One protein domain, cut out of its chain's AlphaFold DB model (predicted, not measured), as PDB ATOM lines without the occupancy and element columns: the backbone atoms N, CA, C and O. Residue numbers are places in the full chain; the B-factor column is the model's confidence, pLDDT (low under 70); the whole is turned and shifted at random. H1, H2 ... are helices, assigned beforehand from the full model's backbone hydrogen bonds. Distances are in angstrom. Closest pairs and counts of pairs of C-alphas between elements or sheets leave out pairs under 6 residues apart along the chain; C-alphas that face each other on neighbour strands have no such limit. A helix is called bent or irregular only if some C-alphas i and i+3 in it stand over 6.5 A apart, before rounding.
ATOM      1  N   LYS A  64      33.838  83.039 -10.378       93.31
ATOM      2  CA  LYS A  64      33.115  83.592 -11.533       93.31
ATOM      3  C   LYS A  64      32.490  84.962 -11.250       93.31
ATOM      4  O   LYS A  64      32.435  85.822 -12.127       93.31
ATOM      5  N   HIS A  65      31.998  85.179 -10.028       94.38
ATOM      6  CA  HIS A  65      31.367  86.436  -9.611       94.38
ATOM      7  C   HIS A  65      31.900  86.931  -8.258       94.38
ATOM      8  O   HIS A  65      31.133  87.096  -7.306       94.38
ATOM      9  N   ALA A  66      33.205  87.210  -8.179       94.06
ATOM     10  CA  ALA A  66      33.907  87.630  -6.958       94.06
ATOM     11  C   ALA A  66      33.169  88.703  -6.130       94.06
ATOM     12  O   ALA A  66      32.963  88.534  -4.929       94.06
ATOM     13  N   ALA A  67      32.647  89.752  -6.777       95.62
ATOM     14  CA  ALA A  67      31.930  90.846  -6.109       95.62
ATOM     15  C   ALA A  67      30.680  90.406  -5.316       95.62
ATOM     16  O   ALA A  67      30.246  91.098  -4.396       95.62
ATOM     17  N   ARG A  68      30.079  89.257  -5.658       96.44
ATOM     18  CA  ARG A  68      28.888  88.709  -4.984       96.44
ATOM     19  C   ARG A  68      29.216  87.545  -4.050       96.44
ATOM     20  O   ARG A  68      28.311  87.025  -3.395       96.44
ATOM     21  N   PHE A  69      30.483  87.131  -3.981       97.19
ATOM     22  CA  PHE A  69      30.909  85.955  -3.228       97.19
ATOM     23  C   PHE A  69      30.615  86.082  -1.740       97.19
ATOM     24  O   PHE A  69      29.969  85.203  -1.178       97.19
ATOM     25  N   ASP A  70      31.002  87.194  -1.116       96.06
ATOM     26  CA  ASP A  70      30.765  87.407   0.313       96.06
ATOM     27  C   ASP A  70      29.263  87.365   0.660       96.06
ATOM     28  O   ASP A  70      28.831  86.741   1.632       96.06
ATOM     29  N   GLU A  71      28.425  87.965  -0.185       97.12
ATOM     30  CA  GLU A  71      26.975  87.949  -0.009       97.12
ATOM     31  C   GLU A  71      26.401  86.523  -0.124       97.12
ATOM     32  O   GLU A  71      25.578  86.100   0.697       97.12
ATOM     33  N   ALA A  72      26.840  85.756  -1.125       97.56
ATOM     34  CA  ALA A  72      26.412  84.374  -1.331       97.56
ATOM     35  C   ALA A  72      26.907  83.443  -0.212       97.56
ATOM     36  O   ALA A  72      26.134  82.627   0.300       97.56
ATOM     37  N   HIS A  73      28.153  83.617   0.229       97.38
ATOM     38  CA  HIS A  73      28.743  82.897   1.349       97.38
ATOM     39  C   HIS A  73      27.949  83.141   2.637       97.38
ATOM     40  O   HIS A  73      27.502  82.187   3.278       97.38
ATOM     41  N   ARG A  74      27.673  84.406   2.987       97.12
ATOM     42  CA  ARG A  74      26.879  84.757   4.177       97.12
ATOM     43  C   ARG A  74      25.467  84.177   4.125       97.12
ATOM     44  O   ARG A  74      24.968  83.684   5.139       97.12
ATOM     45  N   ARG A  75      24.818  84.170   2.953       97.69
ATOM     46  CA  ARG A  75      23.515  83.500   2.774       97.69
ATOM     47  C   ARG A  75      23.601  81.992   2.994       97.69
ATOM     48  O   ARG A  75      22.709  81.433   3.633       97.69
ATOM     49  N   ALA A  76      24.653  81.339   2.504       97.00
ATOM     50  CA  ALA A  76      24.876  79.914   2.726       97.00
ATOM     51  C   ALA A  76      25.153  79.597   4.206       97.00
ATOM     52  O   ALA A  76      24.562  78.661   4.744       97.00
ATOM     53  N   MET A  77      25.958  80.411   4.897       96.94
ATOM     54  CA  MET A  77      26.199  80.259   6.338       96.94
ATOM     55  C   MET A  77      24.916  80.448   7.151       96.94
ATOM     56  O   MET A  77      24.608  79.635   8.020       96.94
ATOM     57  N   ARG A  78      24.098  81.451   6.815       96.62
ATOM     58  CA  ARG A  78      22.782  81.643   7.443       96.62
ATOM     59  C   ARG A  78      21.846  80.459   7.193       96.62
ATOM     60  O   ARG A  78      21.128  80.033   8.094       96.62
ATOM     61  N   ALA A  79      21.844  79.914   5.979       96.69
ATOM     62  CA  ALA A  79      21.068  78.723   5.646       96.69
ATOM     63  C   ALA A  79      21.514  77.504   6.470       96.69
ATOM     64  O   ALA A  79      20.667  76.781   7.002       96.69
ATOM     65  N   LEU A  80      22.828  77.316   6.642       95.38
ATOM     66  CA  LEU A  80      23.393  76.290   7.517       95.38
ATOM     67  C   LEU A  80      23.004  76.500   8.982       95.38
ATOM     68  O   LEU A  80      22.617  75.532   9.625       95.38
ATOM     69  N   GLU A  81      23.036  77.729   9.500       94.62
ATOM     70  CA  GLU A  81      22.601  78.036  10.872       94.62
ATOM     71  C   GLU A  81      21.124  77.662  11.084       94.62
ATOM     72  O   GLU A  81      20.760  76.967  12.038       94.62
ATOM     73  N   VAL A  82      20.250  78.073  10.160       95.75
ATOM     74  CA  VAL A  82      18.819  77.746  10.217       95.75
ATOM     75  C   VAL A  82      18.608  76.235  10.137       95.75
ATOM     76  O   VAL A  82      17.786  75.688  10.882       95.75
ATOM     77  N   PHE A  83      19.341  75.551   9.260       95.06
ATOM     78  CA  PHE A  83      19.255  74.105   9.096       95.06
ATOM     79  C   PHE A  83      19.788  73.343  10.312       95.06
ATOM     80  O   PHE A  83      19.154  72.383  10.738       95.06
ATOM     81  N   ASP A  84      20.877  73.795  10.928       91.81
ATOM     82  CA  ASP A  84      21.427  73.225  12.159       91.81
ATOM     83  C   ASP A  84      20.393  73.260  13.293       91.81
ATOM     84  O   ASP A  84      20.082  72.245  13.925       91.81
ATOM     85  N   ARG A  85      19.765  74.427  13.474       90.31
ATOM     86  CA  ARG A  85      18.806  74.674  14.556       90.31
ATOM     87  C   ARG A  85      17.464  73.976  14.356       90.31
ATOM     88  O   ARG A  85      16.785  73.662  15.341       90.31
ATOM     89  N   ASN A  86      17.030  73.786  13.108       93.50
ATOM     90  CA  ASN A  86      15.664  73.344  12.792       93.50
ATOM     91  C   ASN A  86      15.581  71.993  12.077       93.50
ATOM     92  O   ASN A  86      14.577  71.291  12.218       93.50
ATOM     93  N   GLY A  87      16.618  71.596  11.343       90.12
ATOM     94  CA  GLY A  87      16.631  70.407  10.494       90.12
ATOM     95  C   GLY A  87      16.345  69.124  11.273       90.12
ATOM     96  O   GLY A  87      15.512  68.323  10.847       90.12
ATOM     97  N   ALA A  88      16.944  68.973  12.458       90.44
ATOM     98  CA  ALA A  88      16.818  67.788  13.314       90.44
ATOM     99  C   ALA A  88      15.661  67.846  14.338       90.44
ATOM    100  O   ALA A  88      15.498  66.932  15.151       90.44
ATOM    101  N   ARG A  89      14.834  68.903  14.333       89.56
ATOM    102  CA  ARG A  89      13.736  69.045  15.307       89.56
ATOM    103  C   ARG A  89      12.691  67.938  15.166       89.56
ATOM    104  O   ARG A  89      12.458  67.424  14.069       89.56
ATOM    105  N   GLN A  90      12.014  67.624  16.269       87.88
ATOM    106  CA  GLN A  90      10.945  66.627  16.301       87.88
ATOM    107  C   GLN A  90       9.863  66.924  15.237       87.88
ATOM    108  O   GLN A  90       9.550  68.092  14.985       87.88
ATOM    109  N   PRO A  91       9.301  65.901  14.571       87.38
ATOM    110  CA  PRO A  91       8.217  66.102  13.612       87.38
ATOM    111  C   PRO A  91       6.923  66.548  14.313       87.38
ATOM    112  O   PRO A  91       6.435  65.878  15.218       87.38
ATOM    113  N   SER A  92       6.331  67.658  13.860       79.25
ATOM    114  CA  SER A  92       5.154  68.274  14.497       79.25
ATOM    115  C   SER A  92       3.838  67.520  14.251       79.25
ATOM    116  O   SER A  92       2.906  67.635  15.041       79.25
ATOM    117  N   ALA A  93       3.742  66.731  13.173       77.56
ATOM    118  CA  ALA A  93       2.495  66.077  12.762       77.56
ATOM    119  C   ALA A  93       2.734  64.689  12.141       77.56
ATOM    120  O   ALA A  93       2.638  64.493  10.924       77.56
ATOM    121  N   LEU A  94       3.055  63.697  12.977       87.50
ATOM    122  CA  LEU A  94       2.957  62.293  12.569       87.50
ATOM    123  C   LEU A  94       1.499  61.830  12.646       87.50
ATOM    124  O   LEU A  94       0.864  61.917  13.700       87.50
ATOM    125  N   LYS A  95       0.984  61.322  11.523       88.12
ATOM    126  CA  LYS A  95      -0.334  60.684  11.425       88.12
ATOM    127  C   LYS A  95      -0.222  59.231  11.903       88.12
ATOM    128  O   LYS A  95      -0.102  58.327  11.087       88.12
ATOM    129  N   VAL A  96      -0.178  59.035  13.219       88.94
ATOM    130  CA  VAL A  96      -0.110  57.713  13.870       88.94
ATOM    131  C   VAL A  96      -1.061  57.653  15.073       88.94
ATOM    132  O   VAL A  96      -1.304  58.696  15.690       88.94
ATOM    133  N   PRO A  97      -1.586  56.464  15.434       90.56
ATOM    134  CA  PRO A  97      -2.406  56.279  16.631       90.56
ATOM    135  C   PRO A  97      -1.737  56.805  17.909       90.56
ATOM    136  O   PRO A  97      -0.518  56.720  18.073       90.56
ATOM    137  N   ARG A  98      -2.547  57.316  18.848       90.25
ATOM    138  CA  ARG A  98      -2.071  57.977  20.081       90.25
ATOM    139  C   ARG A  98      -1.156  57.086  20.931       90.25
ATOM    140  O   ARG A  98      -0.195  57.602  21.491       90.25
ATOM    141  N   LEU A  99      -1.424  55.779  20.976       90.75
ATOM    142  CA  LEU A  99      -0.660  54.807  21.770       90.75
ATOM    143  C   LEU A  99       0.788  54.645  21.282       90.75
ATOM    144  O   LEU A  99       1.709  54.627  22.090       90.75
ATOM    145  N   ILE A 100       1.006  54.593  19.965       89.88
ATOM    146  CA  ILE A 100       2.344  54.377  19.382       89.88
ATOM    147  C   ILE A 100       3.090  55.682  19.079       89.88
ATOM    148  O   ILE A 100       4.296  55.677  18.829       89.88
ATOM    149  N   LYS A 101       2.386  56.819  19.120       89.75
ATOM    150  CA  LYS A 101       2.919  58.150  18.818       89.75
ATOM    151  C   LYS A 101       4.230  58.505  19.538       89.75
ATOM    152  O   LYS A 101       5.113  59.016  18.848       89.75
ATOM    153  N   PRO A 102       4.420  58.275  20.856       89.81
ATOM    154  CA  PRO A 102       5.673  58.653  21.514       89.81
ATOM    155  C   PRO A 102       6.870  57.863  20.974       89.81
ATOM    156  O   PRO A 102       7.909  58.457  20.683       89.81
ATOM    157  N   VAL A 103       6.705  56.554  20.767       89.88
ATOM    158  CA  VAL A 103       7.756  55.677  20.232       89.88
ATOM    159  C   VAL A 103       8.064  56.044  18.783       89.88
ATOM    160  O   VAL A 103       9.216  56.320  18.450       89.88
ATOM    161  N   ALA A 104       7.035  56.159  17.939       91.19
ATOM    162  CA  ALA A 104       7.189  56.541  16.537       91.19
ATOM    163  C   ALA A 104       7.874  57.909  16.388       91.19
ATOM    164  O   ALA A 104       8.795  58.059  15.589       91.19
ATOM    165  N   ASN A 105       7.487  58.901  17.200       92.12
ATOM    166  CA  ASN A 105       8.124  60.218  17.201       92.12
ATOM    167  C   ASN A 105       9.621  60.135  17.518       92.12
ATOM    168  O   ASN A 105      10.407  60.808  16.857       92.12
ATOM    169  N   LYS A 106      10.018  59.341  18.521       90.56
ATOM    170  CA  LYS A 106      11.427  59.194  18.913       90.56
ATOM    171  C   LYS A 106      12.247  58.503  17.829       90.56
ATOM    172  O   LYS A 106      13.304  59.013  17.469       90.56
ATOM    173  N   VAL A 107      11.738  57.403  17.270       91.50
ATOM    174  CA  VAL A 107      12.413  56.665  16.190       91.50
ATOM    175  C   VAL A 107      12.561  57.545  14.949       91.50
ATOM    176  O   VAL A 107      13.667  57.715  14.438       91.50
ATOM    177  N   VAL A 108      11.479  58.189  14.501       94.06
ATOM    178  CA  VAL A 108      11.518  59.090  13.340       94.06
ATOM    179  C   VAL A 108      12.449  60.276  13.591       94.06
ATOM    180  O   VAL A 108      13.218  60.638  12.706       94.06
ATOM    181  N   GLN A 109      12.425  60.878  14.783       93.44
ATOM    182  CA  GLN A 109      13.321  61.986  15.121       93.44
ATOM    183  C   GLN A 109      14.795  61.566  15.085       93.44
ATOM    184  O   GLN A 109      15.625  62.321  14.574       93.44
ATOM    185  N   LEU A 110      15.127  60.380  15.598       91.50
ATOM    186  CA  LEU A 110      16.488  59.845  15.563       91.50
ATOM    187  C   LEU A 110      16.973  59.682  14.120       91.50
ATOM    188  O   LEU A 110      18.057  60.154  13.780       91.50
ATOM    189  N   LEU A 111      16.144  59.096  13.254       92.62
ATOM    190  CA  LEU A 111      16.463  58.922  11.835       92.62
ATOM    191  C   LEU A 111      16.600  60.268  11.106       92.62
ATOM    192  O   LEU A 111      17.562  60.462  10.368       92.62
ATOM    193  N   ILE A 112      15.699  61.229  11.353       93.88
ATOM    194  CA  ILE A 112      15.823  62.594  10.811       93.88
ATOM    195  C   ILE A 112      17.155  63.209  11.244       93.88
ATOM    196  O   ILE A 112      17.876  63.747  10.410       93.88
ATOM    197  N   THR A 113      17.491  63.111  12.533       92.00
ATOM    198  CA  THR A 113      18.738  63.654  13.085       92.00
ATOM    199  C   THR A 113      19.949  63.036  12.394       92.00
ATOM    200  O   THR A 113      20.839  63.769  11.974       92.00
ATOM    201  N   ALA A 114      19.963  61.714  12.206       90.19
ATOM    202  CA  ALA A 114      21.047  61.022  11.520       90.19
ATOM    203  C   ALA A 114      21.231  61.516  10.073       90.19
ATOM    204  O   ALA A 114      22.344  61.874   9.685       90.19
ATOM    205  N   ILE A 115      20.142  61.600   9.301       91.94
ATOM    206  CA  ILE A 115      20.173  62.046   7.899       91.94
ATOM    207  C   ILE A 115      20.643  63.503   7.802       91.94
ATOM    208  O   ILE A 115      21.558  63.814   7.041       91.94
ATOM    209  N   VAL A 116      20.041  64.391   8.599       93.19
ATOM    210  CA  VAL A 116      20.325  65.834   8.604       93.19
ATOM    211  C   VAL A 116      21.774  66.105   8.994       93.19
ATOM    212  O   VAL A 116      22.478  66.805   8.268       93.19
ATOM    213  N   ARG A 117      22.248  65.510  10.096       90.69
ATOM    214  CA  ARG A 117      23.624  65.697  10.579       90.69
ATOM    215  C   ARG A 117      24.647  65.138   9.594       90.69
ATOM    216  O   ARG A 117      25.671  65.772   9.365       90.69
ATOM    217  N   SER A 118      24.367  63.986   8.982       90.56
ATOM    218  CA  SER A 118      25.236  63.408   7.950       90.56
ATOM    219  C   SER A 118      25.354  64.324   6.727       90.56
ATOM    220  O   SER A 118      26.464  64.596   6.266       90.56
ATOM    221  N   HIS A 119      24.229  64.854   6.237       92.31
ATOM    222  CA  HIS A 119      24.224  65.764   5.094       92.31
ATOM    223  C   HIS A 119      24.937  67.088   5.403       92.31
ATOM    224  O   HIS A 119      25.774  67.515   4.614       92.31
ATOM    225  N   GLN A 120      24.684  67.684   6.572       92.75
ATOM    226  CA  GLN A 120      25.349  68.910   7.024       92.75
ATOM    227  C   GLN A 120      26.875  68.742   7.103       92.75
ATOM    228  O   GLN A 120      27.607  69.569   6.567       92.75
ATOM    229  N   LYS A 121      27.361  67.648   7.713       91.38
ATOM    230  CA  LYS A 121      28.803  67.352   7.801       91.38
ATOM    231  C   LYS A 121      29.444  67.219   6.424       91.38
ATOM    232  O   LYS A 121      30.527  67.749   6.201       91.38
ATOM    233  N   ARG A 122      28.770  66.531   5.498       91.56
ATOM    234  CA  ARG A 122      29.239  66.394   4.114       91.56
ATOM    235  C   ARG A 122      29.286  67.745   3.405       91.56
ATOM    236  O   ARG A 122      30.321  68.063   2.846       91.56
ATOM    237  N   LEU A 123      28.221  68.544   3.472       93.12
ATOM    238  CA  LEU A 123      28.180  69.865   2.836       93.12
ATOM    239  C   LEU A 123      29.310  70.775   3.312       93.12
ATOM    240  O   LEU A 123      29.991  71.382   2.496       93.12
ATOM    241  N   VAL A 124      29.518  70.850   4.626       94.31
ATOM    242  CA  VAL A 124      30.577  71.674   5.219       94.31
ATOM    243  C   VAL A 124      31.964  71.162   4.816       94.31
ATOM    244  O   VAL A 124      32.829  71.962   4.472       94.31
ATOM    245  N   LYS A 125      32.166  69.837   4.783       93.50
ATOM    246  CA  LYS A 125      33.418  69.227   4.314       93.50
ATOM    247  C   LYS A 125      33.690  69.527   2.835       93.50
ATOM    248  O   LYS A 125      34.799  69.935   2.504       93.50
ATOM    249  N   ASP A 126      32.695  69.326   1.977       93.88
ATOM    250  CA  ASP A 126      32.807  69.554   0.534       93.88
ATOM    251  C   ASP A 126      33.086  71.047   0.262       93.88
ATOM    252  O   ASP A 126      33.956  71.380  -0.539       93.88
ATOM    253  N   LEU A 127      32.437  71.951   1.007       95.38
ATOM    254  CA  LEU A 127      32.669  73.394   0.915       95.38
ATOM    255  C   LEU A 127      34.079  73.799   1.364       95.38
ATOM    256  O   LEU A 127      34.745  74.569   0.677       95.38
ATOM    257  N   ARG A 128      34.553  73.258   2.494       95.25
ATOM    258  CA  ARG A 128      35.923  73.468   2.981       95.25
ATOM    259  C   ARG A 128      36.949  73.047   1.936       95.25
ATOM    260  O   ARG A 128      37.904  73.777   1.687       95.25
ATOM    261  N   GLN A 129      36.761  71.864   1.354       95.12
ATOM    262  CA  GLN A 129      37.659  71.336   0.333       95.12
ATOM    263  C   GLN A 129      37.652  72.224  -0.915       95.12
ATOM    264  O   GLN A 129      38.720  72.561  -1.416       95.12
ATOM    265  N   LEU A 130      36.470  72.646  -1.372       95.06
ATOM    266  CA  LEU A 130      36.337  73.539  -2.518       95.06
ATOM    267  C   LEU A 130      37.051  74.877  -2.282       95.06
ATOM    268  O   LEU A 130      37.827  75.304  -3.131       95.06
ATOM    269  N   TYR A 131      36.849  75.509  -1.122       96.38
ATOM    270  CA  TYR A 131      37.532  76.761  -0.790       96.38
ATOM    271  C   TYR A 131      39.042  76.594  -0.683       96.38
ATOM    272  O   TYR A 131      39.763  77.431  -1.206       96.38
ATOM    273  N   ALA A 132      39.531  75.507  -0.084       95.81
ATOM    274  CA  ALA A 132      40.967  75.255   0.004       95.81
ATOM    275  C   ALA A 132      41.621  75.089  -1.380       95.81
ATOM    276  O   ALA A 132      42.705  75.617  -1.607       95.81
ATOM    277  N   LEU A 133      40.959  74.380  -2.302       94.81
ATOM    278  CA  LEU A 133      41.457  74.198  -3.668       94.81
ATOM    279  C   LEU A 133      41.409  75.504  -4.468       94.81
ATOM    280  O   LEU A 133      42.368  75.832  -5.159       94.81
ATOM    281  N   ARG A 134      40.319  76.271  -4.350       94.00
ATOM    282  CA  ARG A 134      40.175  77.560  -5.039       94.00
ATOM    283  C   ARG A 134      41.146  78.610  -4.498       94.00
ATOM    284  O   ARG A 134      41.740  79.316  -5.294       94.00
ATOM    285  N   GLU A 135      41.360  78.673  -3.183       95.25
ATOM    286  CA  GLU A 135      42.345  79.567  -2.556       95.25
ATOM    287  C   GLU A 135      43.762  79.274  -3.059       95.25
ATOM    288  O   GLU A 135      44.493  80.203  -3.386       95.25
ATOM    289  N   ALA A 136      44.133  77.995  -3.184       93.31
ATOM    290  CA  ALA A 136      45.432  77.595  -3.724       93.31
ATOM    291  C   ALA A 136      45.601  77.932  -5.218       93.31
ATOM    292  O   ALA A 136      46.727  78.109  -5.673       93.31
ATOM    293  N   ASN A 137      44.496  78.024  -5.966       91.31
ATOM    294  CA  ASN A 137      44.483  78.441  -7.371       91.31
ATOM    295  C   ASN A 137      44.415  79.972  -7.549       91.31
ATOM    296  O   ASN A 137      44.535  80.476  -8.663       91.31
ATOM    297  N   SER A 138      44.195  80.734  -6.476       93.06
ATOM    298  CA  SER A 138      44.148  82.193  -6.549       93.06
ATOM    299  C   SER A 138      45.554  82.791  -6.469       93.06
ATOM    300  O   SER A 138      46.329  82.401  -5.591       93.06
ATOM    301  N   PRO A 139      45.889  83.801  -7.298       91.25
ATOM    302  CA  PRO A 139      47.132  84.545  -7.144       91.25
ATOM    303  C   PRO A 139      47.249  85.121  -5.731       91.25
ATOM    304  O   PRO A 139      46.318  85.757  -5.225       91.25
ATOM    305  N   VAL A 140      48.395  84.904  -5.088       90.00
ATOM    306  CA  VAL A 140      48.630  85.375  -3.720       90.00
ATOM    307  C   VAL A 140      48.512  86.900  -3.677       90.00
ATOM    308  O   VAL A 140      49.113  87.603  -4.482       90.00
ATOM    309  N   GLY A 141      47.720  87.407  -2.731       88.81
ATOM    310  CA  GLY A 141      47.466  88.842  -2.572       88.81
ATOM    311  C   GLY A 141      46.290  89.388  -3.388       88.81
ATOM    312  O   GLY A 141      45.894  90.523  -3.141       88.81
ATOM    313  N   SER A 142      45.692  88.597  -4.287       92.44
ATOM    314  CA  SER A 142      44.447  88.975  -4.972       92.44
ATOM    315  C   SER A 142      43.254  89.068  -4.010       92.44
ATOM    316  O   SER A 142      43.227  88.414  -2.962       92.44
ATOM    317  N   ASP A 143      42.235  89.844  -4.384       93.00
ATOM    318  CA  ASP A 143      40.989  89.954  -3.612       93.00
ATOM    319  C   ASP A 143      40.292  88.588  -3.474       93.00
ATOM    320  O   ASP A 143      39.856  88.216  -2.382       93.00
ATOM    321  N   ASP A 144      40.272  87.791  -4.548       93.50
ATOM    322  CA  ASP A 144      39.725  86.428  -4.559       93.50
ATOM    323  C   ASP A 144      40.412  85.529  -3.527       93.50
ATOM    324  O   ASP A 144      39.744  84.783  -2.807       93.50
ATOM    325  N   TYR A 145      41.744  85.619  -3.422       95.12
ATOM    326  CA  TYR A 145      42.517  84.887  -2.421       95.12
ATOM    327  C   TYR A 145      42.071  85.256  -1.000       95.12
ATOM    328  O   TYR A 145      41.800  84.373  -0.188       95.12
ATOM    329  N   GLN A 146      41.932  86.552  -0.696       95.06
ATOM    330  CA  GLN A 146      41.530  87.012   0.640       95.06
ATOM    331  C   GLN A 146      40.095  86.596   0.994       95.06
ATOM    332  O   GLN A 146      39.832  86.147   2.118       95.06
ATOM    333  N   LEU A 147      39.171  86.708   0.035       95.94
ATOM    334  CA  LEU A 147      37.777  86.293   0.189       95.94
ATOM    335  C   LEU A 147      37.670  84.793   0.484       95.94
ATOM    336  O   LEU A 147      36.992  84.395   1.438       95.94
ATOM    337  N   LEU A 148      38.367  83.960  -0.293       96.56
ATOM    338  CA  LEU A 148      38.376  82.508  -0.121       96.56
ATOM    339  C   LEU A 148      39.062  82.083   1.180       96.56
ATOM    340  O   LEU A 148      38.510  81.249   1.901       96.56
ATOM    341  N   ALA A 149      40.193  82.698   1.537       95.94
ATOM    342  CA  ALA A 149      40.891  82.428   2.793       95.94
ATOM    343  C   ALA A 149      40.005  82.739   4.011       95.94
ATOM    344  O   ALA A 149      39.872  81.921   4.925       95.94
ATOM    345  N   THR A 150      39.319  83.886   3.992       95.75
ATOM    346  CA  THR A 150      38.378  84.281   5.052       95.75
ATOM    347  C   THR A 150      37.214  83.300   5.155       95.75
ATOM    348  O   THR A 150      36.884  82.824   6.245       95.75
ATOM    349  N   ALA A 151      36.612  82.944   4.018       97.00
ATOM    350  CA  ALA A 151      35.523  81.977   3.957       97.00
ATOM    351  C   ALA A 151      35.955  80.583   4.449       97.00
ATOM    352  O   ALA A 151      35.205  79.926   5.175       97.00
ATOM    353  N   ARG A 152      37.170  80.135   4.111       96.00
ATOM    354  CA  ARG A 152      37.735  78.864   4.581       96.00
ATOM    355  C   ARG A 152      37.891  78.850   6.096       96.00
ATOM    356  O   ARG A 152      37.441  77.895   6.721       96.00
ATOM    357  N   ILE A 153      38.440  79.907   6.698       95.19
ATOM    358  CA  ILE A 153      38.603  80.016   8.160       95.19
ATOM    359  C   ILE A 153      37.247  79.901   8.881       95.19
ATOM    360  O   ILE A 153      37.124  79.198   9.892       95.19
ATOM    361  N   GLN A 154      36.202  80.541   8.344       95.31
ATOM    362  CA  GLN A 154      34.846  80.440   8.896       95.31
ATOM    363  C   GLN A 154      34.312  79.001   8.824       95.31
ATOM    364  O   GLN A 154      33.831  78.458   9.823       95.31
ATOM    365  N   VAL A 155      34.446  78.347   7.666       95.88
ATOM    366  CA  VAL A 155      34.001  76.957   7.473       95.88
ATOM    367  C   VAL A 155      34.821  75.975   8.319       95.88
ATOM    368  O   VAL A 155      34.261  75.017   8.857       95.88
ATOM    369  N   ASP A 156      36.119  76.211   8.503       93.94
ATOM    370  CA  ASP A 156      37.001  75.392   9.342       93.94
ATOM    371  C   ASP A 156      36.566  75.406  10.804       93.94
ATOM    372  O   ASP A 156      36.491  74.350  11.442       93.94
ATOM    373  N   THR A 157      36.196  76.584  11.302       89.94
ATOM    374  CA  THR A 157      35.666  76.754  12.657       89.94
ATOM    375  C   THR A 157      34.384  75.936  12.842       89.94
ATOM    376  O   THR A 157      34.283  75.138  13.777       89.94
ATOM    377  N   ILE A 158      33.447  76.033  11.894       88.88
ATOM    378  CA  ILE A 158      32.187  75.269  11.910       88.88
ATOM    379  C   ILE A 158      32.447  73.759  11.819       88.88
ATOM    380  O   ILE A 158      31.816  72.967  12.520       88.88
ATOM    381  N   THR A 159      33.383  73.337  10.965       86.50
ATOM    382  CA  THR A 159      33.731  71.921  10.764       86.50
ATOM    383  C   THR A 159      34.181  71.273  12.070       86.50
ATOM    384  O   THR A 159      33.746  70.166  12.400       86.50
ATOM    385  N   ASN A 160      35.030  71.966  12.830       82.81
ATOM    386  CA  ASN A 160      35.551  71.467  14.098       82.81
ATOM    387  C   ASN A 160      34.430  71.243  15.123       82.81
ATOM    388  O   ASN A 160      34.412  70.211  15.798       82.81
ATOM    389  N   ASP A 161      33.452  72.143  15.194       82.62
ATOM    390  CA  ASP A 161      32.317  72.005  16.111       82.62
ATOM    391  C   ASP A 161      31.318  70.922  15.669       82.62
ATOM    392  O   ASP A 161      30.814  70.147  16.492       82.62
ATOM    393  N   LEU A 162      31.097  70.762  14.361       79.06
ATOM    394  CA  LEU A 162      30.301  69.647  13.836       79.06
ATOM    395  C   LEU A 162      30.950  68.284  14.098       79.06
ATOM    396  O   LEU A 162      30.246  67.293  14.303       79.06
ATOM    397  N   ASN A 163      32.278  68.206  14.117       75.88
ATOM    398  CA  ASN A 163      32.980  66.964  14.430       75.88
ATOM    399  C   ASN A 163      32.886  66.591  15.915       75.88
ATOM    400  O   ASN A 163      32.753  65.405  16.218       75.88
ATOM    401  N   LYS A 164      32.848  67.575  16.825       70.44
ATOM    402  CA  LYS A 164      32.622  67.340  18.265       70.44
ATOM    403  C   LYS A 164      31.227  66.782  18.557       70.44
ATOM    404  O   LYS A 164      31.068  65.967  19.461       70.44
ATOM    405  N   SER A 165      30.218  67.172  17.776       60.69
ATOM    406  CA  SER A 165      28.870  66.594  17.857       60.69
ATOM    407  C   SER A 165      28.803  65.262  17.093       60.69
ATOM    408  O   SER A 165      28.258  65.142  15.988       60.69
ATOM    409  N   SER A 166      29.411  64.212  17.650       56.53
ATOM    410  CA  SER A 166      29.112  62.839  17.233       56.53
ATOM    411  C   SER A 166      27.604  62.591  17.386       56.53
ATOM    412  O   SER A 166      26.947  63.216  18.221       56.53
ATOM    413  N   LEU A 167      27.016  61.756  16.513       59.72
ATOM    414  CA  LEU A 167      25.596  61.412  16.637       59.72
ATOM    415  C   LEU A 167      25.340  61.006  18.095       59.72
ATOM    416  O   LEU A 167      26.075  60.147  18.586       59.72
ATOM    417  N   PRO A 168      24.312  61.551  18.770       55.16
ATOM    418  CA  PRO A 168      23.859  60.980  20.022       55.16
ATOM    419  C   PRO A 168      23.199  59.647  19.670       55.16
ATOM    420  O   PRO A 168      21.981  59.554  19.535       55.16
ATOM    421  N   LEU A 169      24.015  58.621  19.421       54.94
ATOM    422  CA  LEU A 169      23.549  57.253  19.435       54.94
ATOM    423  C   LEU A 169      23.050  57.039  20.863       54.94
ATOM    424  O   LEU A 169      23.814  57.252  21.808       54.94
ATOM    425  N   PRO A 170      21.763  56.717  21.047       55.97
ATOM    426  CA  PRO A 170      21.244  56.418  22.364       55.97
ATOM    427  C   PRO A 170      22.169  55.431  23.072       55.97
ATOM    428  O   PRO A 170      22.549  54.426  22.474       55.97
ATOM    429  N   ALA A 171      22.512  55.696  24.334       51.09
ATOM    430  CA  ALA A 171      23.445  54.861  25.097       51.09
ATOM    431  C   ALA A 171      23.049  53.372  25.094       51.09
ATOM    432  O   ALA A 171      23.913  52.501  25.116       51.09
ATOM    433  N   PHE A 172      21.748  53.072  24.969       52.44
ATOM    434  CA  PHE A 172      21.259  51.700  24.845       52.44
ATOM    435  C   PHE A 172      21.711  50.998  23.554       52.44
ATOM    436  O   PHE A 172      21.942  49.803  23.599       52.44
ATOM    437  N   LEU A 173      21.895  51.702  22.430       52.75
ATOM    438  CA  LEU A 173      22.413  51.115  21.182       52.75
ATOM    439  C   LEU A 173      23.935  50.923  21.195       52.75
ATOM    440  O   LEU A 173      24.453  50.166  20.382       52.75
ATOM    441  N   VAL A 174      24.644  51.614  22.091       53.22
ATOM    442  CA  VAL A 174      26.111  51.552  22.213       53.22
ATOM    443  C   VAL A 174      26.543  50.539  23.284       53.22
ATOM    444  O   VAL A 174      27.646  50.005  23.223       53.22
ATOM    445  N   GLY A 175      25.676  50.224  24.249       54.50
ATOM    446  CA  GLY A 175      25.936  49.208  25.266       54.50
ATOM    447  C   GLY A 175      25.584  47.791  24.802       54.50
ATOM    448  O   GLY A 175      24.538  47.565  24.197       54.50
ATOM    449  N   GLY A 176      26.398  46.803  25.192       55.28
ATOM    450  CA  GLY A 176      26.113  45.379  24.958       55.28
ATOM    451  C   GLY A 176      24.757  44.910  25.509       55.28
ATOM    452  O   GLY A 176      24.214  43.923  25.032       55.28
ATOM    453  N   ALA A 177      24.151  45.653  26.442       59.47
ATOM    454  CA  ALA A 177      22.866  45.327  27.056       59.47
ATOM    455  C   ALA A 177      21.679  45.270  26.071       59.47
ATOM    456  O   ALA A 177      20.827  44.398  26.225       59.47
ATOM    457  N   ALA A 178      21.602  46.140  25.055       59.88
ATOM    458  CA  ALA A 178      20.508  46.050  24.078       59.88
ATOM    459  C   ALA A 178      20.672  44.850  23.144       59.88
ATOM    460  O   ALA A 178      19.684  44.192  22.822       59.88
ATOM    461  N   ILE A 179      21.914  44.536  22.758       64.00
ATOM    462  CA  ILE A 179      22.226  43.337  21.972       64.00
ATOM    463  C   ILE A 179      21.887  42.094  22.797       64.00
ATOM    464  O   ILE A 179      21.173  41.231  22.302       64.00
ATOM    465  N   SER A 180      22.292  42.039  24.069       71.94
ATOM    466  CA  SER A 180      21.967  40.935  24.979       71.94
ATOM    467  C   SER A 180      20.464  40.779  25.215       71.94
ATOM    468  O   SER A 180      19.966  39.658  25.244       71.94
ATOM    469  N   GLY A 181      19.720  41.883  25.344       72.31
ATOM    470  CA  GLY A 181      18.261  41.850  25.459       72.31
ATOM    471  C   GLY A 181      17.601  41.280  24.204       72.31
ATOM    472  O   GLY A 181      16.755  40.394  24.299       72.31
ATOM    473  N   LEU A 182      18.041  41.724  23.023       67.62
ATOM    474  CA  LEU A 182      17.543  41.219  21.746       67.62
ATOM    475  C   LEU A 182      17.882  39.730  21.560       67.62
ATOM    476  O   LEU A 182      17.018  38.948  21.171       67.62
ATOM    477  N   LEU A 183      19.109  39.326  21.912       75.75
ATOM    478  CA  LEU A 183      19.559  37.934  21.868       75.75
ATOM    479  C   LEU A 183      18.763  37.047  22.827       75.75
ATOM    480  O   LEU A 183      18.437  35.921  22.473       75.75
ATOM    481  N   SER A 184      18.436  37.549  24.020       76.62
ATOM    482  CA  SER A 184      17.634  36.831  25.013       76.62
ATOM    483  C   SER A 184      16.210  36.587  24.514       76.62
ATOM    484  O   SER A 184      15.715  35.466  24.598       76.62
ATOM    485  N   VAL A 185      15.572  37.594  23.904       75.00
ATOM    486  CA  VAL A 185      14.235  37.436  23.306       75.00
ATOM    487  C   VAL A 185      14.265  36.432  22.154       75.00
ATOM    488  O   VAL A 185      13.394  35.568  22.082       75.00
ATOM    489  N   ILE A 186      15.282  36.504  21.287       74.81
ATOM    490  CA  ILE A 186      15.463  35.533  20.200       74.81
ATOM    491  C   ILE A 186      15.665  34.133  20.784       74.81
ATOM    492  O   ILE A 186      14.930  33.224  20.425       74.81
ATOM    493  N   LYS A 187      16.594  33.958  21.729       78.00
ATOM    494  CA  LYS A 187      16.891  32.662  22.355       78.00
ATOM    495  C   LYS A 187      15.657  32.054  23.021       78.00
ATOM    496  O   LYS A 187      15.368  30.890  22.778       78.00
ATOM    497  N   ASN A 188      14.907  32.845  23.785       78.25
ATOM    498  CA  ASN A 188      13.678  32.387  24.434       78.25
ATOM    499  C   ASN A 188      12.597  31.998  23.419       78.25
ATOM    500  O   ASN A 188      11.810  31.096  23.691       78.25
ATOM    501  N   SER A 189      12.553  32.650  22.254       71.19
ATOM    502  CA  SER A 189      11.660  32.249  21.167       71.19
ATOM    503  C   SER A 189      12.116  30.944  20.505       71.19
ATOM    504  O   SER A 189      11.278  30.090  20.234       71.19
ATOM    505  N   LEU A 190      13.427  30.747  20.309       71.50
ATOM    506  CA  LEU A 190      13.992  29.515  19.738       71.50
ATOM    507  C   LEU A 190      13.731  28.283  20.617       71.50
ATOM    508  O   LEU A 190      13.505  27.203  20.086       71.50
ATOM    509  N   THR A 191      13.745  28.440  21.943       73.25
ATOM    510  CA  THR A 191      13.543  27.339  22.905       73.25
ATOM    511  C   THR A 191      12.102  27.204  23.407       73.25
ATOM    512  O   THR A 191      11.847  26.393  24.292       73.25
ATOM    513  N   GLY A 192      11.181  28.045  22.933       72.69
ATOM    514  CA  GLY A 192       9.782  28.057  23.368       72.69
ATOM    515  C   GLY A 192       8.869  27.165  22.520       72.69
ATOM    516  O   GLY A 192       9.264  26.674  21.464       72.69
ATOM    517  N   ASP A 193       7.619  27.013  22.963       79.06
ATOM    518  CA  ASP A 193       6.574  26.293  22.225       79.06
ATOM    519  C   ASP A 193       6.334  26.885  20.825       79.06
ATOM    520  O   ASP A 193       6.544  28.076  20.576       79.06
ATOM    521  N   THR A 194       5.790  26.083  19.906       77.56
ATOM    522  CA  THR A 194       5.474  26.508  18.527       77.56
ATOM    523  C   THR A 194       4.610  27.776  18.472       77.56
ATOM    524  O   THR A 194       4.853  28.668  17.661       77.56
ATOM    525  N   TRP A 195       3.652  27.936  19.391       78.62
ATOM    526  CA  TRP A 195       2.857  29.164  19.520       78.62
ATOM    527  C   TRP A 195       3.685  30.396  19.926       78.62
ATOM    528  O   TRP A 195       3.406  31.505  19.458       78.62
ATOM    529  N   ALA A 196       4.729  30.232  20.743       79.06
ATOM    530  CA  ALA A 196       5.652  31.310  21.103       79.06
ATOM    531  C   ALA A 196       6.511  31.741  19.898       79.06
ATOM    532  O   ALA A 196       6.785  32.926  19.712       79.06
ATOM    533  N   GLN A 197       6.876  30.798  19.028       77.62
ATOM    534  CA  GLN A 197       7.608  31.082  17.790       77.62
ATOM    535  C   GLN A 197       6.744  31.845  16.778       77.62
ATOM    536  O   GLN A 197       7.178  32.867  16.241       77.62
ATOM    537  N   TYR A 198       5.495  31.414  16.557       80.56
ATOM    538  CA  TYR A 198       4.577  32.114  15.652       80.56
ATOM    539  C   TYR A 198       4.223  33.521  16.144       80.56
ATOM    540  O   TYR A 198       4.194  34.462  15.347       80.56
ATOM    541  N   THR A 199       3.990  33.698  17.448       83.88
ATOM    542  CA  THR A 199       3.709  35.024  18.023       83.88
ATOM    543  C   THR A 199       4.920  35.951  17.932       83.88
ATOM    544  O   THR A 199       4.757  37.118  17.571       83.88
ATOM    545  N   PHE A 200       6.135  35.442  18.163       84.81
ATOM    546  CA  PHE A 200       7.368  36.198  17.944       84.81
ATOM    547  C   PHE A 200       7.536  36.614  16.478       84.81
ATOM    548  O   PHE A 200       7.766  37.792  16.202       84.81
ATOM    549  N   ALA A 201       7.362  35.684  15.534       83.06
ATOM    550  CA  ALA A 201       7.463  35.970  14.105       83.06
ATOM    551  C   ALA A 201       6.444  37.034  13.663       83.06
ATOM    552  O   ALA A 201       6.805  37.994  12.978       83.06
ATOM    553  N   ALA A 202       5.189  36.921  14.115       86.50
ATOM    554  CA  ALA A 202       4.148  37.907  13.842       86.50
ATOM    555  C   ALA A 202       4.480  39.284  14.446       86.50
ATOM    556  O   ALA A 202       4.376  40.302  13.761       86.50
ATOM    557  N   ALA A 203       4.931  39.338  15.703       88.44
ATOM    558  CA  ALA A 203       5.319  40.588  16.356       88.44
ATOM    559  C   ALA A 203       6.511  41.256  15.652       88.44
ATOM    560  O   ALA A 203       6.488  42.460  15.391       88.44
ATOM    561  N   PHE A 204       7.530  40.477  15.288       88.88
ATOM    562  CA  PHE A 204       8.700  40.943  14.550       88.88
ATOM    563  C   PHE A 204       8.322  41.509  13.170       88.88
ATOM    564  O   PHE A 204       8.815  42.571  12.771       88.88
ATOM    565  N   PHE A 205       7.377  40.858  12.486       89.50
ATOM    566  CA  PHE A 205       6.811  41.342  11.230       89.50
ATOM    567  C   PHE A 205       6.006  42.646  11.403       89.50
ATOM    568  O   PHE A 205       6.108  43.573  10.605       89.50
ATOM    569  N   VAL A 206       5.236  42.808  12.477       91.31
ATOM    570  CA  VAL A 206       4.540  44.086  12.724       91.31
ATOM    571  C   VAL A 206       5.541  45.208  13.034       91.31
ATOM    572  O   VAL A 206       5.420  46.321  12.512       91.31
ATOM    573  N   ILE A 207       6.566  44.921  13.842       90.94
ATOM    574  CA  ILE A 207       7.598  45.895  14.222       90.94
ATOM    575  C   ILE A 207       8.370  46.384  12.999       90.94
ATOM    576  O   ILE A 207       8.580  47.591  12.855       90.94
ATOM    577  N   GLY A 208       8.783  45.492  12.098       91.50
ATOM    578  CA  GLY A 208       9.532  45.929  10.923       91.50
ATOM    579  C   GLY A 208       8.684  46.654   9.879       91.50
ATOM    580  O   GLY A 208       9.211  47.583   9.274       91.50
ATOM    581  N   LEU A 209       7.375  46.380   9.742       93.69
ATOM    582  CA  LEU A 209       6.491  47.264   8.963       93.69
ATOM    583  C   LEU A 209       6.496  48.680   9.549       93.69
ATOM    584  O   LEU A 209       6.641  49.666   8.821       93.69
ATOM    585  N   GLY A 210       6.397  48.783  10.877       93.38
ATOM    586  CA  GLY A 210       6.504  50.055  11.585       93.38
ATOM    587  C   GLY A 210       7.850  50.749  11.347       93.38
ATOM    588  O   GLY A 210       7.888  51.953  11.086       93.38
ATOM    589  N   MET A 211       8.953  49.998  11.386       94.00
ATOM    590  CA  MET A 211      10.302  50.518  11.151       94.00
ATOM    591  C   MET A 211      10.489  50.997   9.709       94.00
ATOM    592  O   MET A 211      10.989  52.100   9.486       94.00
ATOM    593  N   PHE A 212      10.032  50.213   8.732       94.75
ATOM    594  CA  PHE A 212      10.052  50.570   7.317       94.75
ATOM    595  C   PHE A 212       9.294  51.879   7.072       94.75
ATOM    596  O   PHE A 212       9.819  52.806   6.449       94.75
ATOM    597  N   TRP A 213       8.096  52.009   7.652       95.69
ATOM    598  CA  TRP A 213       7.329  53.253   7.613       95.69
ATOM    599  C   TRP A 213       8.092  54.429   8.246       95.69
ATOM    600  O   TRP A 213       8.132  55.519   7.669       95.69
ATOM    601  N   CYS A 214       8.746  54.217   9.396       94.88
ATOM    602  CA  CYS A 214       9.550  55.249  10.058       94.88
ATOM    603  C   CYS A 214      10.718  55.725   9.183       94.88
ATOM    604  O   CYS A 214      10.949  56.933   9.104       94.88
ATOM    605  N   ILE A 215      11.417  54.808   8.504       94.94
ATOM    606  CA  ILE A 215      12.530  55.115   7.591       94.94
ATOM    607  C   ILE A 215      12.057  56.013   6.450       94.94
ATOM    608  O   ILE A 215      12.607  57.101   6.253       94.94
ATOM    609  N   LEU A 216      11.002  55.606   5.737       95.06
ATOM    610  CA  LEU A 216      10.466  56.385   4.620       95.06
ATOM    611  C   LEU A 216       9.972  57.759   5.080       95.06
ATOM    612  O   LEU A 216      10.230  58.776   4.428       95.06
ATOM    613  N   ARG A 217       9.292  57.814   6.231       95.06
ATOM    614  CA  ARG A 217       8.763  59.067   6.773       95.06
ATOM    615  C   ARG A 217       9.876  60.021   7.199       95.06
ATOM    616  O   ARG A 217       9.795  61.209   6.886       95.06
ATOM    617  N   ALA A 218      10.904  59.517   7.877       94.25
ATOM    618  CA  ALA A 218      12.064  60.301   8.280       94.25
ATOM    619  C   ALA A 218      12.811  60.860   7.063       94.25
ATOM    620  O   ALA A 218      13.082  62.060   7.015       94.25
ATOM    621  N   ALA A 219      13.065  60.025   6.051       95.19
ATOM    622  CA  ALA A 219      13.734  60.441   4.824       95.19
ATOM    623  C   ALA A 219      12.945  61.507   4.054       95.19
ATOM    624  O   ALA A 219      13.524  62.499   3.612       95.19
ATOM    625  N   GLY A 220      11.621  61.359   3.947       95.06
ATOM    626  CA  GLY A 220      10.763  62.361   3.315       95.06
ATOM    627  C   GLY A 220      10.799  63.718   4.027       95.06
ATOM    628  O   GLY A 220      10.929  64.757   3.377       95.06
ATOM    629  N   ILE A 221      10.736  63.721   5.364       95.00
ATOM    630  CA  ILE A 221      10.801  64.955   6.165       95.00
ATOM    631  C   ILE A 221      12.185  65.604   6.055       95.00
ATOM    632  O   ILE A 221      12.267  66.810   5.816       95.00
ATOM    633  N   ALA A 222      13.257  64.822   6.200       94.88
ATOM    634  CA  ALA A 222      14.625  65.317   6.092       94.88
ATOM    635  C   ALA A 222      14.872  65.953   4.716       94.88
ATOM    636  O   ALA A 222      15.283  67.107   4.650       94.88
ATOM    637  N   ARG A 223      14.490  65.265   3.630       95.12
ATOM    638  CA  ARG A 223      14.581  65.786   2.259       95.12
ATOM    639  C   ARG A 223      13.852  67.113   2.085       95.12
ATOM    640  O   ARG A 223      14.398  68.043   1.500       95.12
ATOM    641  N   SER A 224      12.615  67.207   2.577       94.44
ATOM    642  CA  SER A 224      11.835  68.444   2.482       94.44
ATOM    643  C   SER A 224      12.524  69.598   3.207       94.44
ATOM    644  O   SER A 224      12.550  70.709   2.687       94.44
ATOM    645  N   ARG A 225      13.079  69.352   4.398       94.94
ATOM    646  CA  ARG A 225      13.770  70.378   5.191       94.94
ATOM    647  C   ARG A 225      15.079  70.811   4.544       94.94
ATOM    648  O   ARG A 225      15.328  72.008   4.479       94.94
ATOM    649  N   THR A 226      15.864  69.865   4.032       94.88
ATOM    650  CA  THR A 226      17.084  70.147   3.264       94.88
ATOM    651  C   THR A 226      16.768  71.041   2.074       94.88
ATOM    652  O   THR A 226      17.358  72.107   1.941       94.88
ATOM    653  N   ARG A 227      15.758  70.674   1.277       94.12
ATOM    654  CA  ARG A 227      15.360  71.456   0.104       94.12
ATOM    655  C   ARG A 227      14.915  72.875   0.453       94.12
ATOM    656  O   ARG A 227      15.279  73.819  -0.233       94.12
ATOM    657  N   ILE A 228      14.111  73.031   1.504       94.81
ATOM    658  CA  ILE A 228      13.601  74.348   1.912       94.81
ATOM    659  C   ILE A 228      14.725  75.233   2.458       94.81
ATOM    660  O   ILE A 228      14.746  76.427   2.179       94.81
ATOM    661  N   ALA A 229      15.633  74.667   3.254       95.62
ATOM    662  CA  ALA A 229      16.646  75.451   3.947       95.62
ATOM    663  C   ALA A 229      17.891  75.721   3.092       95.62
ATOM    664  O   ALA A 229      18.456  76.804   3.199       95.62
ATOM    665  N   LEU A 230      18.335  74.751   2.285       96.25
ATOM    666  CA  LEU A 230      19.683  74.751   1.711       96.25
ATOM    667  C   LEU A 230      19.715  74.927   0.190       96.25
ATOM    668  O   LEU A 230      20.593  75.644  -0.284       96.25
ATOM    669  N   ASP A 231      18.780  74.341  -0.571       94.12
ATOM    670  CA  ASP A 231      18.902  74.250  -2.041       94.12
ATOM    671  C   ASP A 231      19.115  75.616  -2.711       94.12
ATOM    672  O   ASP A 231      20.026  75.767  -3.520       94.12
ATOM    673  N   ALA A 232      18.303  76.622  -2.369       94.50
ATOM    674  CA  ALA A 232      18.386  77.939  -3.002       94.50
ATOM    675  C   ALA A 232      19.704  78.661  -2.677       94.50
ATOM    676  O   ALA A 232      20.381  79.151  -3.579       94.50
ATOM    677  N   SER A 233      20.092  78.691  -1.398       96.19
ATOM    678  CA  SER A 233      21.303  79.385  -0.948       96.19
ATOM    679  C   SER A 233      22.574  78.718  -1.466       96.19
ATOM    680  O   SER A 233      23.497  79.408  -1.888       96.19
ATOM    681  N   PHE A 234      22.620  77.382  -1.479       96.06
ATOM    682  CA  PHE A 234      23.767  76.645  -2.005       96.06
ATOM    683  C   PHE A 234      23.840  76.725  -3.528       96.06
ATOM    684  O   PHE A 234      24.929  76.877  -4.064       96.06
ATOM    685  N   LYS A 235      22.707  76.707  -4.240       95.50
ATOM    686  CA  LYS A 235      22.716  76.926  -5.690       95.50
ATOM    687  C   LYS A 235      23.254  78.315  -6.044       95.50
ATOM    688  O   LYS A 235      24.110  78.411  -6.913       95.50
ATOM    689  N   ALA A 236      22.813  79.356  -5.334       96.19
ATOM    690  CA  ALA A 236      23.312  80.716  -5.534       96.19
ATOM    691  C   ALA A 236      24.816  80.838  -5.227       96.19
ATOM    692  O   ALA A 236      25.539  81.526  -5.938       96.19
ATOM    693  N   LEU A 237      25.304  80.146  -4.193       97.12
ATOM    694  CA  LEU A 237      26.734  80.100  -3.891       97.12
ATOM    695  C   LEU A 237      27.533  79.409  -5.004       97.12
ATOM    696  O   LEU A 237      28.550  79.943  -5.432       97.12
ATOM    697  N   TRP A 238      27.063  78.266  -5.508       95.38
ATOM    698  CA  TRP A 238      27.724  77.551  -6.606       95.38
ATOM    699  C   TRP A 238      27.722  78.342  -7.915       95.38
ATOM    700  O   TRP A 238      28.694  78.285  -8.656       95.38
ATOM    701  N   GLU A 239      26.669  79.113  -8.181       95.06
ATOM    702  CA  GLU A 239      26.606  80.018  -9.333       95.06
ATOM    703  C   GLU A 239      27.660  81.131  -9.246       95.06
ATOM    704  O   GLU A 239      28.273  81.487 -10.250       95.06
ATOM    705  N   VAL A 240      27.901  81.652  -8.040       96.00
ATOM    706  CA  VAL A 240      28.892  82.706  -7.800       96.00
ATOM    707  C   VAL A 240      30.329  82.182  -7.820       96.00
ATOM    708  O   VAL A 240      31.214  82.873  -8.328       96.00
ATOM    709  N   ILE A 241      30.562  80.975  -7.296       94.94
ATOM    710  CA  ILE A 241      31.864  80.305  -7.408       94.94
ATOM    711  C   ILE A 241      32.145  79.993  -8.884       94.94
ATOM    712  O   ILE A 241      33.205  80.358  -9.383       94.94
ATOM    713  N   GLY A 242      31.166  79.416  -9.590       91.56
ATOM    714  CA  GLY A 242      31.299  78.967 -10.976       91.56
ATOM    715  C   GLY A 242      32.210  77.748 -11.120       91.56
ATOM    716  O   GLY A 242      32.998  77.445 -10.228       91.56
ATOM    717  N   ASP A 243      32.061  77.026 -12.233       87.69
ATOM    718  CA  ASP A 243      32.979  75.970 -12.691       87.69
ATOM    719  C   ASP A 243      33.418  74.981 -11.583       87.69
ATOM    720  O   ASP A 243      34.573  74.583 -11.477       87.69
ATOM    721  N   ALA A 244      32.493  74.647 -10.679       86.56
ATOM    722  CA  ALA A 244      32.711  73.808  -9.494       86.56
ATOM    723  C   ALA A 244      31.680  72.667  -9.426       86.56
ATOM    724  O   ALA A 244      31.226  72.263  -8.346       86.56
ATOM    725  N   GLY A 245      31.235  72.212 -10.596       86.25
ATOM    726  CA  GLY A 245      30.170  71.245 -10.770       86.25
ATOM    727  C   GLY A 245      28.854  71.673 -10.120       86.25
ATOM    728  O   GLY A 245      28.429  72.829 -10.161       86.25
ATOM    729  N   ASN A 246      28.173  70.701  -9.513       88.50
ATOM    730  CA  ASN A 246      26.884  70.902  -8.859       88.50
ATOM    731  C   ASN A 246      27.013  70.866  -7.330       88.50
ATOM    732  O   ASN A 246      27.797  70.068  -6.806       88.50
ATOM    733  N   PRO A 247      26.174  71.621  -6.593       88.81
ATOM    734  CA  PRO A 247      26.147  71.539  -5.140       88.81
ATOM    735  C   PRO A 247      25.807  70.114  -4.666       88.81
ATOM    736  O   PRO A 247      25.007  69.419  -5.315       88.81
ATOM    737  N   PRO A 248      26.364  69.660  -3.524       87.81
ATOM    738  CA  PRO A 248      26.127  68.312  -3.030       87.81
ATOM    739  C   PRO A 248      24.637  68.051  -2.801       87.81
ATOM    740  O   PRO A 248      23.965  68.734  -2.030       87.81
ATOM    741  N   ARG A 249      24.111  67.019  -3.463       87.44
ATOM    742  CA  ARG A 249      22.690  66.664  -3.379       87.44
ATOM    743  C   ARG A 249      22.352  65.950  -2.070       87.44
ATOM    744  O   ARG A 249      23.150  65.183  -1.524       87.44
ATOM    745  N   ASP A 250      21.112  66.137  -1.623       87.31
ATOM    746  CA  ASP A 250      20.505  65.365  -0.539       87.31
ATOM    747  C   ASP A 250      20.577  63.848  -0.806       87.31
ATOM    748  O   ASP A 250      20.139  63.357  -1.852       87.31
ATOM    749  N   ARG A 251      21.069  63.098   0.187       87.81
ATOM    750  CA  ARG A 251      21.180  61.631   0.163       87.81
ATOM    751  C   ARG A 251      20.086  60.921   0.964       87.81
ATOM    752  O   ARG A 251      20.178  59.711   1.136       87.81
ATOM    753  N   ALA A 252      19.033  61.607   1.413       87.44
ATOM    754  CA  ALA A 252      17.938  60.988   2.164       87.44
ATOM    755  C   ALA A 252      17.302  59.804   1.417       87.44
ATOM    756  O   ALA A 252      16.964  58.803   2.041       87.44
ATOM    757  N   LYS A 253      17.195  59.882   0.081       89.44
ATOM    758  CA  LYS A 253      16.744  58.754  -0.754       89.44
ATOM    759  C   LYS A 253      17.684  57.555  -0.642       89.44
ATOM    760  O   LYS A 253      17.222  56.466  -0.347       89.44
ATOM    761  N   LEU A 254      18.988  57.770  -0.830       86.94
ATOM    762  CA  LEU A 254      19.994  56.711  -0.728       86.94
ATOM    763  C   LEU A 254      20.002  56.088   0.674       86.94
ATOM    764  O   LEU A 254      20.033  54.871   0.798       86.94
ATOM    765  N   PHE A 255      19.921  56.916   1.719       90.38
ATOM    766  CA  PHE A 255      19.795  56.444   3.095       90.38
ATOM    767  C   PHE A 255      18.556  55.565   3.270       90.38
ATOM    768  O   PHE A 255      18.673  54.468   3.803       90.38
ATOM    769  N   ALA A 256      17.389  56.014   2.796       90.12
ATOM    770  CA  ALA A 256      16.159  55.234   2.871       90.12
ATOM    771  C   ALA A 256      16.295  53.903   2.127       90.12
ATOM    772  O   ALA A 256      15.961  52.871   2.690       90.12
ATOM    773  N   THR A 257      16.846  53.913   0.912       92.81
ATOM    774  CA  THR A 257      17.084  52.701   0.122       92.81
ATOM    775  C   THR A 257      17.982  51.716   0.866       92.81
ATOM    776  O   THR A 257      17.596  50.566   1.044       92.81
ATOM    777  N   ILE A 258      19.147  52.158   1.351       90.12
ATOM    778  CA  ILE A 258      20.090  51.292   2.075       90.12
ATOM    779  C   ILE A 258      19.455  50.775   3.371       90.12
ATOM    780  O   ILE A 258      19.500  49.577   3.635       90.12
ATOM    781  N   ALA A 259      18.825  51.646   4.161       90.00
ATOM    782  CA  ALA A 259      18.186  51.262   5.417       90.00
ATOM    783  C   ALA A 259      17.033  50.271   5.195       90.00
ATOM    784  O   ALA A 259      16.894  49.317   5.955       90.00
ATOM    785  N   SER A 260      16.237  50.456   4.140       91.62
ATOM    786  CA  SER A 260      15.184  49.522   3.747       91.62
ATOM    787  C   SER A 260      15.743  48.174   3.289       91.62
ATOM    788  O   SER A 260      15.217  47.150   3.709       91.62
ATOM    789  N   ILE A 261      16.814  48.149   2.488       93.81
ATOM    790  CA  ILE A 261      17.472  46.899   2.067       93.81
ATOM    791  C   ILE A 261      18.010  46.141   3.286       93.81
ATOM    792  O   ILE A 261      17.741  44.952   3.437       93.81
ATOM    793  N   LEU A 262      18.720  46.830   4.183       91.50
ATOM    794  CA  LEU A 262      19.240  46.233   5.415       91.50
ATOM    795  C   LEU A 262      18.113  45.705   6.309       91.50
ATOM    796  O   LEU A 262      18.230  44.614   6.859       91.50
ATOM    797  N   LEU A 263      17.008  46.446   6.420       92.38
ATOM    798  CA  LEU A 263      15.838  46.008   7.175       92.38
ATOM    799  C   LEU A 263      15.234  44.728   6.585       92.38
ATOM    800  O   LEU A 263      14.975  43.795   7.337       92.38
ATOM    801  N   VAL A 264      15.051  44.666   5.261       92.06
ATOM    802  CA  VAL A 264      14.540  43.471   4.565       92.06
ATOM    803  C   VAL A 264      15.474  42.277   4.765       92.06
ATOM    804  O   VAL A 264      15.007  41.173   5.028       92.06
ATOM    805  N   LEU A 265      16.788  42.490   4.709       91.81
ATOM    806  CA  LEU A 265      17.773  41.435   4.937       91.81
ATOM    807  C   LEU A 265      17.677  40.869   6.362       91.81
ATOM    808  O   LEU A 265      17.589  39.656   6.534       91.81
ATOM    809  N   VAL A 266      17.594  41.732   7.381       89.19
ATOM    810  CA  VAL A 266      17.353  41.312   8.777       89.19
ATOM    811  C   VAL A 266      16.025  40.559   8.902       89.19
ATOM    812  O   VAL A 266      15.922  39.574   9.633       89.19
ATOM    813  N   TRP A 267      15.022  40.989   8.144       88.12
ATOM    814  CA  TRP A 267      13.707  40.370   8.079       88.12
ATOM    815  C   TRP A 267      13.645  39.000   7.433       88.12
ATOM    816  O   TRP A 267      12.737  38.242   7.743       88.12
ATOM    817  N   ILE A 268      14.579  38.680   6.549       87.56
ATOM    818  CA  ILE A 268      14.680  37.350   5.955       87.56
ATOM    819  C   ILE A 268      15.515  36.459   6.873       87.56
ATOM    820  O   ILE A 268      15.114  35.339   7.187       87.56
ATOM    821  N   ILE A 269      16.651  36.966   7.354       87.50
ATOM    822  CA  ILE A 269      17.615  36.182   8.131       87.50
ATOM    823  C   ILE A 269      17.027  35.729   9.469       87.50
ATOM    824  O   ILE A 269      17.101  34.543   9.784       87.50
ATOM    825  N   VAL A 270      16.425  36.633  10.251       85.06
ATOM    826  CA  VAL A 270      15.949  36.295  11.605       85.06
ATOM    827  C   VAL A 270      14.864  35.208  11.574       85.06
ATOM    828  O   VAL A 270      15.048  34.195  12.247       85.06
ATOM    829  N   PRO A 271      13.783  35.319  10.776       81.69
ATOM    830  CA  PRO A 271      12.783  34.258  10.688       81.69
ATOM    831  C   PRO A 271      13.332  32.960  10.102       81.69
ATOM    832  O   PRO A 271      12.918  31.897  10.545       81.69
ATOM    833  N   THR A 272      14.278  33.020   9.156       84.12
ATOM    834  CA  THR A 272      14.906  31.810   8.597       84.12
ATOM    835  C   THR A 272      15.688  31.050   9.667       84.12
ATOM    836  O   THR A 272      15.554  29.835   9.766       84.12
ATOM    837  N   ILE A 273      16.448  31.755  10.512       81.44
ATOM    838  CA  ILE A 273      17.162  31.148  11.646       81.44
ATOM    839  C   ILE A 273      16.170  30.548  12.650       81.44
ATOM    840  O   ILE A 273      16.373  29.424  13.106       81.44
ATOM    841  N   VAL A 274      15.084  31.264  12.964       78.00
ATOM    842  CA  VAL A 274      14.050  30.772  13.891       78.00
ATOM    843  C   VAL A 274      13.350  29.528  13.345       78.00
ATOM    844  O   VAL A 274      13.232  28.537  14.058       78.00
ATOM    845  N   ALA A 275      12.942  29.542  12.076       77.00
ATOM    846  CA  ALA A 275      12.309  28.402  11.422       77.00
ATOM    847  C   ALA A 275      13.260  27.201  11.312       77.00
ATOM    848  O   ALA A 275      12.852  26.067  11.553       77.00
ATOM    849  N   TRP A 276      14.534  27.439  10.993       81.00
ATOM    850  CA  TRP A 276      15.546  26.386  10.943       81.00
ATOM    851  C   TRP A 276      15.741  25.712  12.306       81.00
ATOM    852  O   TRP A 276      15.764  24.483  12.365       81.00
ATOM    853  N   ALA A 277      15.821  26.489  13.393       73.31
ATOM    854  CA  ALA A 277      15.979  25.940  14.741       73.31
ATOM    855  C   ALA A 277      14.710  25.232  15.244       73.31
ATOM    856  O   ALA A 277      14.800  24.282  16.013       73.31
ATOM    857  N   ALA A 278      13.527  25.657  14.787       71.12
ATOM    858  CA  ALA A 278      12.270  24.978  15.092       71.12
ATOM    859  C   ALA A 278      12.197  23.571  14.470       71.12
ATOM    860  O   ALA A 278      11.627  22.659  15.063       71.12
ATOM    861  N   VAL A 279      12.780  23.386  13.278       76.25
ATOM    862  CA  VAL A 279      12.842  22.083  12.590       76.25
ATOM    863  C   VAL A 279      14.008  21.226  13.097       76.25
ATOM    864  O   VAL A 279      13.879  20.006  13.179       76.25
ATOM    865  N   ASN A 280      15.131  21.854  13.459       74.44
ATOM    866  CA  ASN A 280      16.332  21.198  13.978       74.44
ATOM    867  C   ASN A 280      16.598  21.665  15.417       74.44
ATOM    868  O   ASN A 280      17.425  22.560  15.617       74.44
TER     869      ASN A 280
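What this domain is: This is residues 64 to 280 of the 285 residues of an uncharacterized protein of Aeromicrobium ginsengisoli (UniProt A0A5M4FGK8). This is a long rod of helices in two groups set nearly end to end: H1, H3, the later part of H2 and the short arm H6b at one end, and H5, H7 and most of the long arm H6a at the other. The two groups overlap where H2, with residues 104 to 116, packs on residues 214 to 226 of H6a, while residues 171 to 184, of which 171 to 174 belong to H4 and 176 to 184 to H5, stand free. The printed part has 217 residues, with seven named helices in the order H1 to H7 and no named strand; its class is all helix. It is loose, with a radius of gyration of the C-alphas of 23.0 A and spans of 78 by 34 by 28 A.

Where its parts are: H1, residues 66 to 86, begins at C-alpha 66 (33.907, 87.630, -6.958) and is irregular: C-alphas 67 and 70 are 7.4 A apart. H2, residues 101 to 137, is 53.2 A long from first to last C-alpha, and H3, residues 143 to 164, is 32.6 A. H4 is residues 171 to 174, and H5 is residues 176 to 190. H6, residues 194 to 241, was assigned as one helix by its hydrogen bonds but is bent, with C-alphas 229 and 232 7.6 A apart; its arms are H6a, residues 194 to 229 and 52.3 A, and H6b, residues 232 to 241, at a steep tilt of 55 degrees. H7, residues 252 to 279 and 40.6 A, ends at C-alpha 279 (12.842, 22.083, 12.590).

How they stand to each other: H1, H2, H3, H5, H6a and H7 form a bundle, a group of helices in which each touches at least one other. H6a and H7 touch at a shallow tilt of 5 degrees, opposite ways, closest at the C-alphas of Ala 219 and Ala 252, 5.0 A. H6a and H2 touch at a steep tilt of 43 degrees, the same way, closest at the C-alphas of Ala 218 and Ile 112, 5.1 A. H2 and H3 form a helical hairpin, closest at the C-alphas of Glu 135 and Tyr 145, 5.3 A. H1 touches H6b, closest at the C-alphas of Ala 72 and Leu 237, 5.0 A. H5 touches H7 with residues 189 to 190 alone, closest at the C-alphas of Leu 190 and Val 274, 6.0 A. H3 and H7 are apart. Each O i to N i+4 pair is within hydrogen-bond range in H2, H3, H5, H6a and H6b, against 15 of 17 in H1 and 23 of 24 in H7; H4 is too short for such a pair.

The domain as a whole: The two C-alphas farthest apart are those of Gly 141 and Asp 193, 78.7 A. The printed part has no cut. The link from H1 to H2, 14 residues, is long. The model's confidence is under 70 at residues 165 to 179 and at residue 182.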